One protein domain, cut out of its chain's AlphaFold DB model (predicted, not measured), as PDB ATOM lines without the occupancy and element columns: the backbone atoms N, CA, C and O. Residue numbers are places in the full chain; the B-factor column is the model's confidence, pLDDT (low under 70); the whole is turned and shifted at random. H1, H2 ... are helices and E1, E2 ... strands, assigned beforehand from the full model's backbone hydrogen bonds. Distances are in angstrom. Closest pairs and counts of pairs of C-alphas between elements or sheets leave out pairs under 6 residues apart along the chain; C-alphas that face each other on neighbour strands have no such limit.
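Overview. This is residues 2 to 89 of the 210 residues of an uncharacterized protein of Citrus unshiu (UniProt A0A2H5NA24). What is the main picture? With little regular structure, two small hairpins, E3-E4 and E1-E2, lie one beyond the other, apart from helix H1; residues 12 to 24, 42 to 48 and 78 to 83 stick out. What builds it? The printed part has 88 residues, 31 in named elements: H1 H2 E1 E2 E3 E4. The class is mixed, with two antiparallel sheets, loose, radius of gyration of the C-alphas 16.1 A, spans 50 by 39 by 26 A.

Arrangement. Which strands pair? E3, residues 75 to 78, and E4, residues 83 to 86, form an antiparallel hairpin at 157 degrees; N 76 and O 85 are 2.8 A apart. E1, residues 60 to 62, and E2, residues 68 to 70, form another at 135 degrees; N 61 and O 69 are 2.9 A apart. Where are the helices? H1, residues 30 to 42, with residues 30 to 34 alone, only just touches H2, residues 56 to 59, with 3 pairs of C-alphas within 8 A, the closest those of Ser 30 and Leu 56, 6.6 A. Every O i to N i+4 pair in H1 is within hydrogen-bond range; H2 is too short for one.

Along the chain. How long is H1? It spans 18.3 A. Where are anchors? C-alpha 30 begins H1 at (207.453, 236.699, 346.934); C-alpha 86 ends E4 at (196.016, 231.692, 333.014).

Size, cuts and confidence. Is it continuous? The printed part has no cut; the H1 to H2 link is long. Where is confidence low? Residues 2 to 28 have pLDDT under 70.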
ATOM      1  N   ILE A   2     211.065 227.719 341.770       23.75
ATOM      2  CA  ILE A   2     211.115 228.745 342.808       23.75
ATOM      3  C   ILE A   2     209.659 228.902 343.254       23.75
ATOM      4  O   ILE A   2     208.815 229.207 342.415       23.75
ATOM      5  N   LYS A   3     209.343 228.558 344.506       33.53
ATOM      6  CA  LYS A   3     207.989 228.696 345.053       33.53
ATOM      7  C   LYS A   3     207.919 229.931 345.940       33.53
ATOM      8  O   LYS A   3     208.844 230.229 346.690       33.53
ATOM      9  N   MET A   4     206.842 230.678 345.751       32.97
ATOM     10  CA  MET A   4     206.628 232.038 346.226       32.97
ATOM     11  C   MET A   4     205.464 232.035 347.218       32.97
ATOM     12  O   MET A   4     204.368 231.602 346.875       32.97
ATOM     13  N   ARG A   5     205.690 232.543 348.434       36.09
ATOM     14  CA  ARG A   5     204.628 232.866 349.404       36.09
ATOM     15  C   ARG A   5     204.023 234.211 349.039       36.09
ATOM     16  O   ARG A   5     204.751 235.201 349.099       36.09
ATOM     17  N   CYS A   6     202.763 234.265 348.614       32.88
ATOM     18  CA  CYS A   6     202.083 235.528 348.307       32.88
ATOM     19  C   CYS A   6     201.940 236.376 349.580       32.88
ATOM     20  O   CYS A   6     201.352 235.897 350.544       32.88
ATOM     21  N   ILE A   7     202.484 237.600 349.582       41.53
ATOM     22  CA  ILE A   7     202.153 238.664 350.545       41.53
ATOM     23  C   ILE A   7     202.133 240.010 349.800       41.53
ATOM     24  O   ILE A   7     202.917 240.229 348.871       41.53
ATOM     25  N   ASP A   8     201.184 240.850 350.214       44.78
ATOM     26  CA  ASP A   8     200.782 242.148 349.675       44.78
ATOM     27  C   ASP A   8     201.867 243.238 349.707       44.78
ATOM     28  O   ASP A   8     202.717 243.295 350.594       44.78
ATOM     29  N   LEU A   9     201.735 244.182 348.769       34.47
ATOM     30  CA  LEU A   9     202.037 245.595 348.987       34.47
ATOM     31  C   LEU A   9     200.686 246.311 349.082       34.47
ATOM     32  O   LEU A   9     199.940 246.338 348.104       34.47
ATOM     33  N   CYS A  10     200.369 246.906 350.231       30.34
ATOM     34  CA  CYS A  10     199.319 247.918 350.299       30.34
ATOM     35  C   CYS A  10     199.928 249.233 349.787       30.34
ATOM     36  O   CYS A  10     200.555 249.964 350.547       30.34
ATOM     37  N   MET A  11     199.820 249.518 348.487       30.89
ATOM     38  CA  MET A  11     200.169 250.843 347.962       30.89
ATOM     39  C   MET A  11     198.968 251.766 348.173       30.89
ATOM     40  O   MET A  11     198.114 251.897 347.297       30.89
ATOM     41  N   GLN A  12     198.873 252.382 349.350       30.23
ATOM     42  CA  GLN A  12     197.988 253.531 349.526       30.23
ATOM     43  C   GLN A  12     198.648 254.740 348.864       30.23
ATOM     44  O   GLN A  12     199.746 255.154 349.237       30.23
ATOM     45  N   HIS A  13     197.993 255.282 347.840       32.94
ATOM     46  CA  HIS A  13     198.370 256.568 347.271       32.94
ATOM     47  C   HIS A  13     198.215 257.666 348.331       32.94
ATOM     48  O   HIS A  13     197.257 257.682 349.100       32.94
ATOM     49  N   ALA A  14     199.205 258.555 348.358       35.66
ATOM     50  CA  ALA A  14     199.420 259.574 349.371       35.66
ATOM     51  C   ALA A  14     198.193 260.457 349.645       35.66
ATOM     52  O   ALA A  14     197.683 261.121 348.747       35.66
ATOM     53  N   ASN A  15     197.820 260.551 350.920       32.97
ATOM     54  CA  ASN A  15     197.592 261.828 351.587       32.97
ATOM     55  C   ASN A  15     197.870 261.658 353.083       32.97
ATOM     56  O   ASN A  15     197.595 260.610 353.660       32.97
ATOM     57  N   GLY A  16     198.535 262.660 353.657       39.66
ATOM     58  CA  GLY A  16     199.243 262.562 354.927       39.66
ATOM     59  C   GLY A  16     198.400 262.046 356.089       39.66
ATOM     60  O   GLY A  16     197.229 262.384 356.202       39.66
ATOM     61  N   THR A  17     199.026 261.245 356.950       28.72
ATOM     62  CA  THR A  17     199.097 261.362 358.420       28.72
ATOM     63  C   THR A  17     199.894 260.146 358.915       28.72
ATOM     64  O   THR A  17     199.755 259.044 358.393       28.72
ATOM     65  N   THR A  18     200.790 260.367 359.873       43.59
ATOM     66  CA  THR A  18     201.616 259.371 360.576       43.59
ATOM     67  C   THR A  18     200.884 258.070 360.906       43.59
ATOM     68  O   THR A  18     199.995 258.086 361.751       43.59
ATOM     69  N   ILE A  19     201.336 256.945 360.341       33.84
ATOM     70  CA  ILE A  19     201.146 255.605 360.917       33.84
ATOM     71  C   ILE A  19     202.466 254.843 360.772       33.84
ATOM     72  O   ILE A  19     202.810 254.291 359.730       33.84
ATOM     73  N   SER A  20     203.236 254.890 361.853       41.47
ATOM     74  CA  SER A  20     204.290 253.934 362.151       41.47
ATOM     75  C   SER A  20     203.609 252.629 362.545       41.47
ATOM     76  O   SER A  20     203.341 252.451 363.723       41.47
ATOM     77  N   GLU A  21     203.298 251.743 361.599       38.44
ATOM     78  CA  GLU A  21     202.917 250.361 361.915       38.44
ATOM     79  C   GLU A  21     202.952 249.461 360.668       38.44
ATOM     80  O   GLU A  21     202.540 249.854 359.580       38.44
ATOM     81  N   CYS A  22     203.431 248.229 360.868       35.00
ATOM     82  CA  CYS A  22     203.503 247.108 359.920       35.00
ATOM     83  C   CYS A  22     204.767 246.977 359.038       35.00
ATOM     84  O   CYS A  22     204.702 246.724 357.838       35.00
ATOM     85  N   TYR A  23     205.949 247.039 359.659       36.88
ATOM     86  CA  TYR A  23     207.156 246.357 359.145       36.88
ATOM     87  C   TYR A  23     207.327 244.936 359.717       36.88
ATOM     88  O   TYR A  23     208.358 244.301 359.513       36.88
ATOM     89  N   SER A  24     206.342 244.434 360.466       35.06
ATOM     90  CA  SER A  24     206.514 243.293 361.367       35.06
ATOM     91  C   SER A  24     206.016 241.945 360.837       35.06
ATOM     92  O   SER A  24     205.842 241.040 361.643       35.06
ATOM     93  N   ASP A  25     205.818 241.770 359.525       42.22
ATOM     94  CA  ASP A  25     205.573 240.424 358.969       42.22
ATOM     95  C   ASP A  25     206.086 240.248 357.523       42.22
ATOM     96  O   ASP A  25     205.394 239.804 356.606       42.22
ATOM     97  N   MET A  26     207.349 240.628 357.294       42.94
ATOM     98  CA  MET A  26     208.066 240.434 356.020       42.94
ATOM     99  C   MET A  26     208.546 238.978 355.817       42.94
ATOM    100  O   MET A  26     209.559 238.743 355.163       42.94
ATOM    101  N   ASP A  27     207.815 237.978 356.318       53.72
ATOM    102  CA  ASP A  27     208.178 236.550 356.240       53.72
ATOM    103  C   ASP A  27     207.786 235.887 354.893       53.72
ATOM    104  O   ASP A  27     207.644 234.663 354.767       53.72
ATOM    105  N   GLY A  28     207.573 236.687 353.845       67.62
ATOM    106  CA  GLY A  28     207.161 236.243 352.513       67.62
ATOM    107  C   GLY A  28     208.318 236.090 351.523       67.62
ATOM    108  O   GLY A  28     209.119 236.997 351.342       67.62
ATOM    109  N   TYR A  29     208.361 234.985 350.771       83.81
ATOM    110  CA  TYR A  29     209.359 234.782 349.707       83.81
ATOM    111  C   TYR A  29     209.080 235.592 348.423       83.81
ATOM    112  O   TYR A  29     209.990 235.793 347.617       83.81
ATOM    113  N   SER A  30     207.841 236.058 348.204       88.31
ATOM    114  CA  SER A  30     207.453 236.699 346.934       88.31
ATOM    115  C   SER A  30     208.019 238.088 346.718       88.31
ATOM    116  O   SER A  30     208.523 238.366 345.633       88.31
ATOM    117  N   LEU A  31     207.938 238.965 347.719       90.75
ATOM    118  CA  LEU A  31     208.404 240.342 347.588       90.75
ATOM    119  C   LEU A  31     209.929 240.411 347.380       90.75
ATOM    120  O   LEU A  31     210.348 241.045 346.409       90.75
ATOM    121  N   PRO A  32     210.767 239.707 348.174       93.44
ATOM    122  CA  PRO A  32     212.204 239.644 347.916       93.44
ATOM    123  C   PRO A  32     212.537 239.114 346.517       93.44
ATOM    124  O   PRO A  32     213.449 239.629 345.868       93.44
ATOM    125  N   LEU A  33     211.791 238.121 346.019       91.88
ATOM    126  CA  LEU A  33     212.008 237.593 344.672       91.88
ATOM    127  C   LEU A  33     211.600 238.591 343.584       91.88
ATOM    128  O   LEU A  33     212.368 238.806 342.650       91.88
ATOM    129  N   CYS A  34     210.425 239.210 343.711       93.88
ATOM    130  CA  CYS A  34     209.938 240.227 342.781       93.88
ATOM    131  C   CYS A  34     210.938 241.380 342.674       93.88
ATOM    132  O   CYS A  34     211.345 241.749 341.574       93.88
ATOM    133  N   ARG A  35     211.408 241.888 343.820       94.31
ATOM    134  CA  ARG A  35     212.444 242.921 343.872       94.31
ATOM    135  C   ARG A  35     213.720 242.468 343.175       94.31
ATOM    136  O   ARG A  35     214.220 243.177 342.313       94.31
ATOM    137  N   LYS A  36     214.214 241.264 343.483       95.12
ATOM    138  CA  LYS A  36     215.420 240.720 342.846       95.12
ATOM    139  C   LYS A  36     215.283 240.631 341.323       95.12
ATOM    140  O   LYS A  36     216.253 240.919 340.627       95.12
ATOM    141  N   LEU A  37     214.117 240.244 340.804       94.69
ATOM    142  CA  LEU A  37     213.858 240.183 339.361       94.69
ATOM    143  C   LEU A  37     213.902 241.574 338.721       94.69
ATOM    144  O   LEU A  37     214.642 241.766 337.758       94.69
ATOM    145  N   VAL A  38     213.173 242.541 339.283       94.50
ATOM    146  CA  VAL A  38     213.136 243.924 338.777       94.50
ATOM    147  C   VAL A  38     214.523 244.566 338.840       94.50
ATOM    148  O   VAL A  38     215.007 245.058 337.824       94.50
ATOM    149  N   ASP A  39     215.206 244.465 339.983       96.00
ATOM    150  CA  ASP A  39     216.557 245.004 340.176       96.00
ATOM    151  C   ASP A  39     217.557 244.381 339.189       96.00
ATOM    152  O   ASP A  39     218.461 245.060 338.699       96.00
ATOM    153  N   THR A  40     217.413 243.084 338.885       95.50
ATOM    154  CA  THR A  40     218.279 242.398 337.916       95.50
ATOM    155  C   THR A  40     218.044 242.924 336.504       95.50
ATOM    156  O   THR A  40     219.018 243.225 335.820       95.50
ATOM    157  N   LEU A  41     216.785 243.065 336.074       95.12
ATOM    158  CA  LEU A  41     216.441 243.581 334.744       95.12
ATOM    159  C   LEU A  41     216.848 245.047 334.574       95.12
ATOM    160  O   LEU A  41     217.373 245.416 333.531       95.12
ATOM    161  N   GLN A  42     216.674 245.874 335.605       95.38
ATOM    162  CA  GLN A  42     217.020 247.295 335.559       95.38
ATOM    163  C   GLN A  42     218.526 247.545 335.383       95.38
ATOM    164  O   GLN A  42     218.922 248.547 334.795       95.38
ATOM    165  N   ARG A  43     219.382 246.653 335.897       96.75
ATOM    166  CA  ARG A  43     220.851 246.783 335.820       96.75
ATOM    167  C   ARG A  43     221.442 246.346 334.479       96.75
ATOM    168  O   ARG A  43     222.647 246.477 334.273       96.75
ATOM    169  N   ARG A  44     220.632 245.759 333.602       96.75
ATOM    170  CA  ARG A  44     221.066 245.307 332.282       96.75
ATOM    171  C   ARG A  44     221.231 246.491 331.332       96.75
ATOM    172  O   ARG A  44     220.580 247.518 331.483       96.75
ATOM    173  N   GLN A  45     222.117 246.337 330.350       97.50
ATOM    174  CA  GLN A  45     222.294 247.339 329.293       97.50
ATOM    175  C   GLN A  45     221.150 247.283 328.275       97.50
ATOM    176  O   GLN A  45     220.818 248.287 327.646       97.50
ATOM    177  N   GLU A  46     220.551 246.105 328.106       97.44
ATOM    178  CA  GLU A  46     219.397 245.902 327.246       97.44
ATOM    179  C   GLU A  46     218.166 246.649 327.780       97.44
ATOM    180  O   GLU A  46     217.922 246.720 328.984       97.44
ATOM    181  N   LYS A  47     217.355 247.188 326.864       94.75
ATOM    182  CA  LYS A  47     216.098 247.855 327.214       94.75
ATOM    183  C   LYS A  47     214.976 246.827 327.299       94.75
ATOM    184  O   LYS A  47     214.563 246.274 326.283       94.75
ATOM    185  N   PHE A  48     214.456 246.613 328.502       95.19
ATOM    186  CA  PHE A  48     213.290 245.766 328.734       95.19
ATOM    187  C   PHE A  48     212.029 246.621 328.839       95.19
ATOM    188  O   PHE A  48     211.981 247.568 329.621       95.19
ATOM    189  N   HIS A  49     210.998 246.271 328.073       93.62
ATOM    190  CA  HIS A  49     209.673 246.864 328.212       93.62
ATOM    191  C   HIS A  49     208.770 245.918 329.003       93.62
ATOM    192  O   HIS A  49     208.559 244.769 328.609       93.62
ATOM    193  N   VAL A  50     208.238 246.395 330.126       92.44
ATOM    194  CA  VAL A  50     207.341 245.606 330.974       92.44
ATOM    195  C   VAL A  50     205.943 245.611 330.357       92.44
ATOM    196  O   VAL A  50     205.194 246.563 330.530       92.44
ATOM    197  N   GLN A  51     205.600 244.536 329.645       92.88
ATOM    198  CA  GLN A  51     204.266 244.344 329.053       92.88
ATOM    199  C   GLN A  51     203.231 243.854 330.078       92.88
ATOM    200  O   GLN A  51     202.043 244.141 329.977       92.88
ATOM    201  N   THR A  52     203.657 243.065 331.066       92.00
ATOM    202  CA  THR A  52     202.760 242.471 332.065       92.00
ATOM    203  C   THR A  52     203.484 242.326 333.395       92.00
ATOM    204  O   THR A  52     204.568 241.748 333.456       92.00
ATOM    205  N   LEU A  53     202.869 242.823 334.470       92.19
ATOM    206  CA  LEU A  53     203.360 242.680 335.839       92.19
ATOM    207  C   LEU A  53     202.189 242.335 336.766       92.19
ATOM    208  O   LEU A  53     201.553 243.211 337.340       92.19
ATOM    209  N   HIS A  54     201.896 241.039 336.891       92.69
ATOM    210  CA  HIS A  54     200.776 240.526 337.684       92.69
ATOM    211  C   HIS A  54     201.292 239.645 338.828       92.69
ATOM    212  O   HIS A  54     201.196 238.419 338.807       92.69
ATOM    213  N   VAL A  55     201.931 240.285 339.805       92.31
ATOM    214  CA  VAL A  55     202.628 239.650 340.935       92.31
ATOM    215  C   VAL A  55     202.209 240.305 342.254       92.31
ATOM    216  O   VAL A  55     201.583 241.363 342.248       92.31
ATOM    217  N   LEU A  56     202.574 239.698 343.388       91.19
ATOM    218  CA  LEU A  56     202.258 240.212 344.732       91.19
ATOM    219  C   LEU A  56     200.748 240.451 344.894       91.19
ATOM    220  O   LEU A  56     199.969 239.571 344.528       91.19
ATOM    221  N   GLY A  57     200.336 241.616 345.407       91.00
ATOM    222  CA  GLY A  57     198.930 241.962 345.632       91.00
ATOM    223  C   GLY A  57     198.051 241.800 344.389       91.00
ATOM    224  O   GLY A  57     196.922 241.341 344.501       91.00
ATOM    225  N   HIS A  58     198.586 242.044 343.185       93.12
ATOM    226  CA  HIS A  58     197.823 241.840 341.949       93.12
ATOM    227  C   HIS A  58     197.459 240.373 341.712       93.12
ATOM    228  O   HIS A  58     196.403 240.102 341.164       93.12
ATOM    229  N   ASN A  59     198.292 239.422 342.147       94.38
ATOM    230  CA  ASN A  59     198.006 237.990 342.048       94.38
ATOM    231  C   ASN A  59     197.613 237.373 343.396       94.38
ATOM    232  O   ASN A  59     197.720 236.163 343.524       94.38
ATOM    233  N   THR A  60     197.203 238.149 344.404       91.56
ATOM    234  CA  THR A  60     196.861 237.617 345.735       91.56
ATOM    235  C   THR A  60     195.362 237.715 345.983       91.56
ATOM    236  O   THR A  60     194.750 238.757 345.769       91.56
ATOM    237  N   LYS A  61     194.769 236.630 346.479       92.44
ATOM    238  CA  LYS A  61     193.429 236.619 347.071       92.44
ATOM    239  C   LYS A  61     193.457 235.942 348.438       92.44
ATOM    240  O   LYS A  61     194.418 235.248 348.774       92.44
ATOM    241  N   ARG A  62     192.415 236.177 349.238       92.56
ATOM    242  CA  ARG A  62     192.280 235.631 350.592       92.56
ATOM    243  C   ARG A  62     191.049 234.752 350.714       92.56
ATOM    244  O   ARG A  62     190.054 234.986 350.029       92.56
ATOM    245  N   ASP A  63     191.152 233.704 351.519       91.06
ATOM    246  CA  ASP A  63     190.017 232.844 351.841       91.06
ATOM    247  C   ASP A  63     189.249 233.405 353.049       91.06
ATOM    248  O   ASP A  63     189.606 234.445 353.608       91.06
ATOM    249  N   SER A  64     188.178 232.725 353.458       94.12
ATOM    250  CA  SER A  64     187.374 233.119 354.621       94.12
ATOM    251  C   SER A  64     188.139 233.068 355.949       94.12
ATOM    252  O   SER A  64     187.699 233.677 356.920       94.12
ATOM    253  N   GLN A  65     189.272 232.365 355.998       91.62
ATOM    254  CA  GLN A  65     190.156 232.265 357.161       91.62
ATOM    255  C   GLN A  65     191.290 233.306 357.109       91.62
ATOM    256  O   GLN A  65     192.121 233.366 358.010       91.62
ATOM    257  N   GLY A  66     191.332 234.139 356.062       89.69
ATOM    258  CA  GLY A  66     192.346 235.168 355.858       89.69
ATOM    259  C   GLY A  66     193.653 234.667 355.233       89.69
ATOM    260  O   GLY A  66     194.570 235.478 355.044       89.69
ATOM    261  N   ASN A  67     193.755 233.384 354.864       88.88
ATOM    262  CA  ASN A  67     194.951 232.827 354.234       88.88
ATOM    263  C   ASN A  67     195.149 233.433 352.846       88.88
ATOM    264  O   ASN A  67     194.224 233.461 352.035       88.88
ATOM    265  N   ALA A  68     196.368 233.886 352.555       89.19
ATOM    266  CA  ALA A  68     196.734 234.414 351.248       89.19
ATOM    267  C   ALA A  68     197.124 233.286 350.284       89.19
ATOM    268  O   ALA A  68     197.972 232.449 350.600       89.19
ATOM    269  N   TYR A  69     196.556 233.304 349.082       89.31
ATOM    270  CA  TYR A  69     196.855 232.351 348.019       89.31
ATOM    271  C   TYR A  69     196.758 233.029 346.645       89.31
ATOM    272  O   TYR A  69     196.117 234.079 346.516       89.31
ATOM    273  N   PRO A  70     197.434 232.495 345.613       91.50
ATOM    274  CA  PRO A  70     197.483 233.184 344.340       91.50
ATOM    275  C   PRO A  70     196.139 233.122 343.595       91.50
ATOM    276  O   PRO A  70     195.381 232.159 343.731       91.50
ATOM    277  N   ILE A  71     195.850 234.130 342.767       93.19
ATOM    278  CA  ILE A  71     194.675 234.123 341.878       93.19
ATOM    279  C   ILE A  71     194.835 233.026 340.817       93.19
ATOM    280  O   ILE A  71     193.899 232.259 340.590       93.19
ATOM    281  N   PHE A  72     196.030 232.904 340.231       91.88
ATOM    282  CA  PHE A  72     196.424 231.781 339.377       91.88
ATOM    283  C   PHE A  72     197.842 231.284 339.704       91.88
ATOM    284  O   PHE A  72     198.730 232.060 340.066       91.88
ATOM    285  N   HIS A  73     198.066 229.974 339.547       88.50
ATOM    286  CA  HIS A  73     199.347 229.307 339.834       88.50
ATOM    287  C   HIS A  73     200.247 229.134 338.603       88.50
ATOM    288  O   HIS A  73     201.435 228.836 338.741       88.50
ATOM    289  N   GLY A  74     199.687 229.287 337.405       90.69
ATOM    290  CA  GLY A  74     200.376 229.067 336.144       90.69
ATOM    291  C   GLY A  74     199.706 229.813 334.999       90.69
ATOM    292  O   GLY A  74     198.576 230.292 335.116       90.69
ATOM    293  N   PHE A  75     200.432 229.930 333.895       93.19
ATOM    294  CA  PHE A  75     199.958 230.530 332.657       93.19
ATOM    295  C   PHE A  75     200.595 229.818 331.461       93.19
ATOM    296  O   PHE A  75     201.663 229.211 331.580       93.19
ATOM    297  N   LEU A  76     199.915 229.881 330.323       93.94
ATOM    298  CA  LEU A  76     200.387 229.436 329.019       93.94
ATOM    299  C   LEU A  76     200.881 230.652 328.229       93.94
ATOM    300  O   LEU A  76     200.301 231.735 328.335       93.94
ATOM    301  N   VAL A  77     201.924 230.448 327.423       94.62
ATOM    302  CA  VAL A  77     202.363 231.404 326.403       94.62
ATOM    303  C   VAL A  77     202.170 230.768 325.032       94.62
ATOM    304  O   VAL A  77     202.780 229.736 324.747       94.62
ATOM    305  N   GLU A  78     201.354 231.383 324.183       95.38
ATOM    306  CA  GLU A  78     201.240 230.991 322.779       95.38
ATOM    307  C   GLU A  78     202.435 231.562 322.011       95.38
ATOM    308  O   GLU A  78     202.499 232.760 321.746       95.38
ATOM    309  N   THR A  79     203.417 230.724 321.676       91.75
ATOM    310  CA  THR A  79     204.710 231.204 321.149       91.75
ATOM    311  C   THR A  79     204.609 231.914 319.798       91.75
ATOM    312  O   THR A  79     205.436 232.774 319.510       91.75
ATOM    313  N   CYS A  80     203.583 231.608 318.998       94.81
ATOM    314  CA  CYS A  80     203.359 232.252 317.705       94.81
ATOM    315  C   CYS A  80     202.862 233.699 317.840       94.81
ATOM    316  O   CYS A  80     203.168 234.533 316.993       94.81
ATOM    317  N   THR A  81     202.083 233.998 318.882       95.56
ATOM    318  CA  THR A  81     201.410 235.301 319.047       95.56
ATOM    319  C   THR A  81     201.938 236.111 320.227       95.56
ATOM    320  O   THR A  81     201.702 237.312 320.302       95.56
ATOM    321  N   GLY A  82     202.626 235.465 321.170       92.88
ATOM    322  CA  GLY A  82     203.002 236.046 322.456       92.88
ATOM    323  C   GLY A  82     201.834 236.193 323.437       92.88
ATOM    324  O   GLY A  82     202.013 236.806 324.487       92.88
ATOM    325  N   SER A  83     200.651 235.652 323.121       94.94
ATOM    326  CA  SER A  83     199.478 235.740 323.996       94.94
ATOM    327  C   SER A  83     199.694 234.988 325.310       94.94
ATOM    328  O   SER A  83     200.273 233.896 325.330       94.94
ATOM    329  N   LEU A  84     199.200 235.572 326.404       94.94
ATOM    330  CA  LEU A  84     199.276 235.034 327.758       94.94
ATOM    331  C   LEU A  84     197.880 234.685 328.260       94.94
ATOM    332  O   LEU A  84     196.950 235.485 328.154       94.94
ATOM    333  N   SER A  85     197.720 233.502 328.843       94.69
ATOM    334  CA  SER A  85     196.449 233.086 329.447       94.69
ATOM    335  C   SER A  85     196.694 232.286 330.725       94.69
ATOM    336  O   SER A  85     197.564 231.410 330.715       94.69
ATOM    337  N   PRO A  86     195.962 232.542 331.829       94.81
ATOM    338  CA  PRO A  86     196.016 231.692 333.014       94.81
ATOM    339  C   PRO A  86     195.746 230.229 332.649       94.81
ATOM    340  O   PRO A  86     194.841 229.938 331.868       94.81
ATOM    341  N   ALA A  87     196.537 229.310 333.198       92.00
ATOM    342  CA  ALA A  87     196.463 227.895 332.857       92.00
ATOM    343  C   ALA A  87     196.859 227.007 334.041       92.00
ATOM    344  O   ALA A  87     197.658 227.392 334.898       92.00
ATOM    345  N   SER A  88     196.322 225.790 334.053       87.94
ATOM    346  CA  SER A  88     196.706 224.727 334.978       87.94
ATOM    347  C   SER A  88     197.116 223.494 334.184       87.94
ATOM    348  O   SER A  88     196.507 223.180 333.164       87.94
ATOM    349  N   PHE A  89     198.152 222.808 334.661       85.69
ATOM    350  CA  PHE A  89     198.711 221.618 334.031       85.69
ATOM    351  C   PHE A  89     198.640 220.469 335.032       85.69
ATOM    352  O   PHE A  89     199.277 220.497 336.089       85.69
TER     353      PHE A  89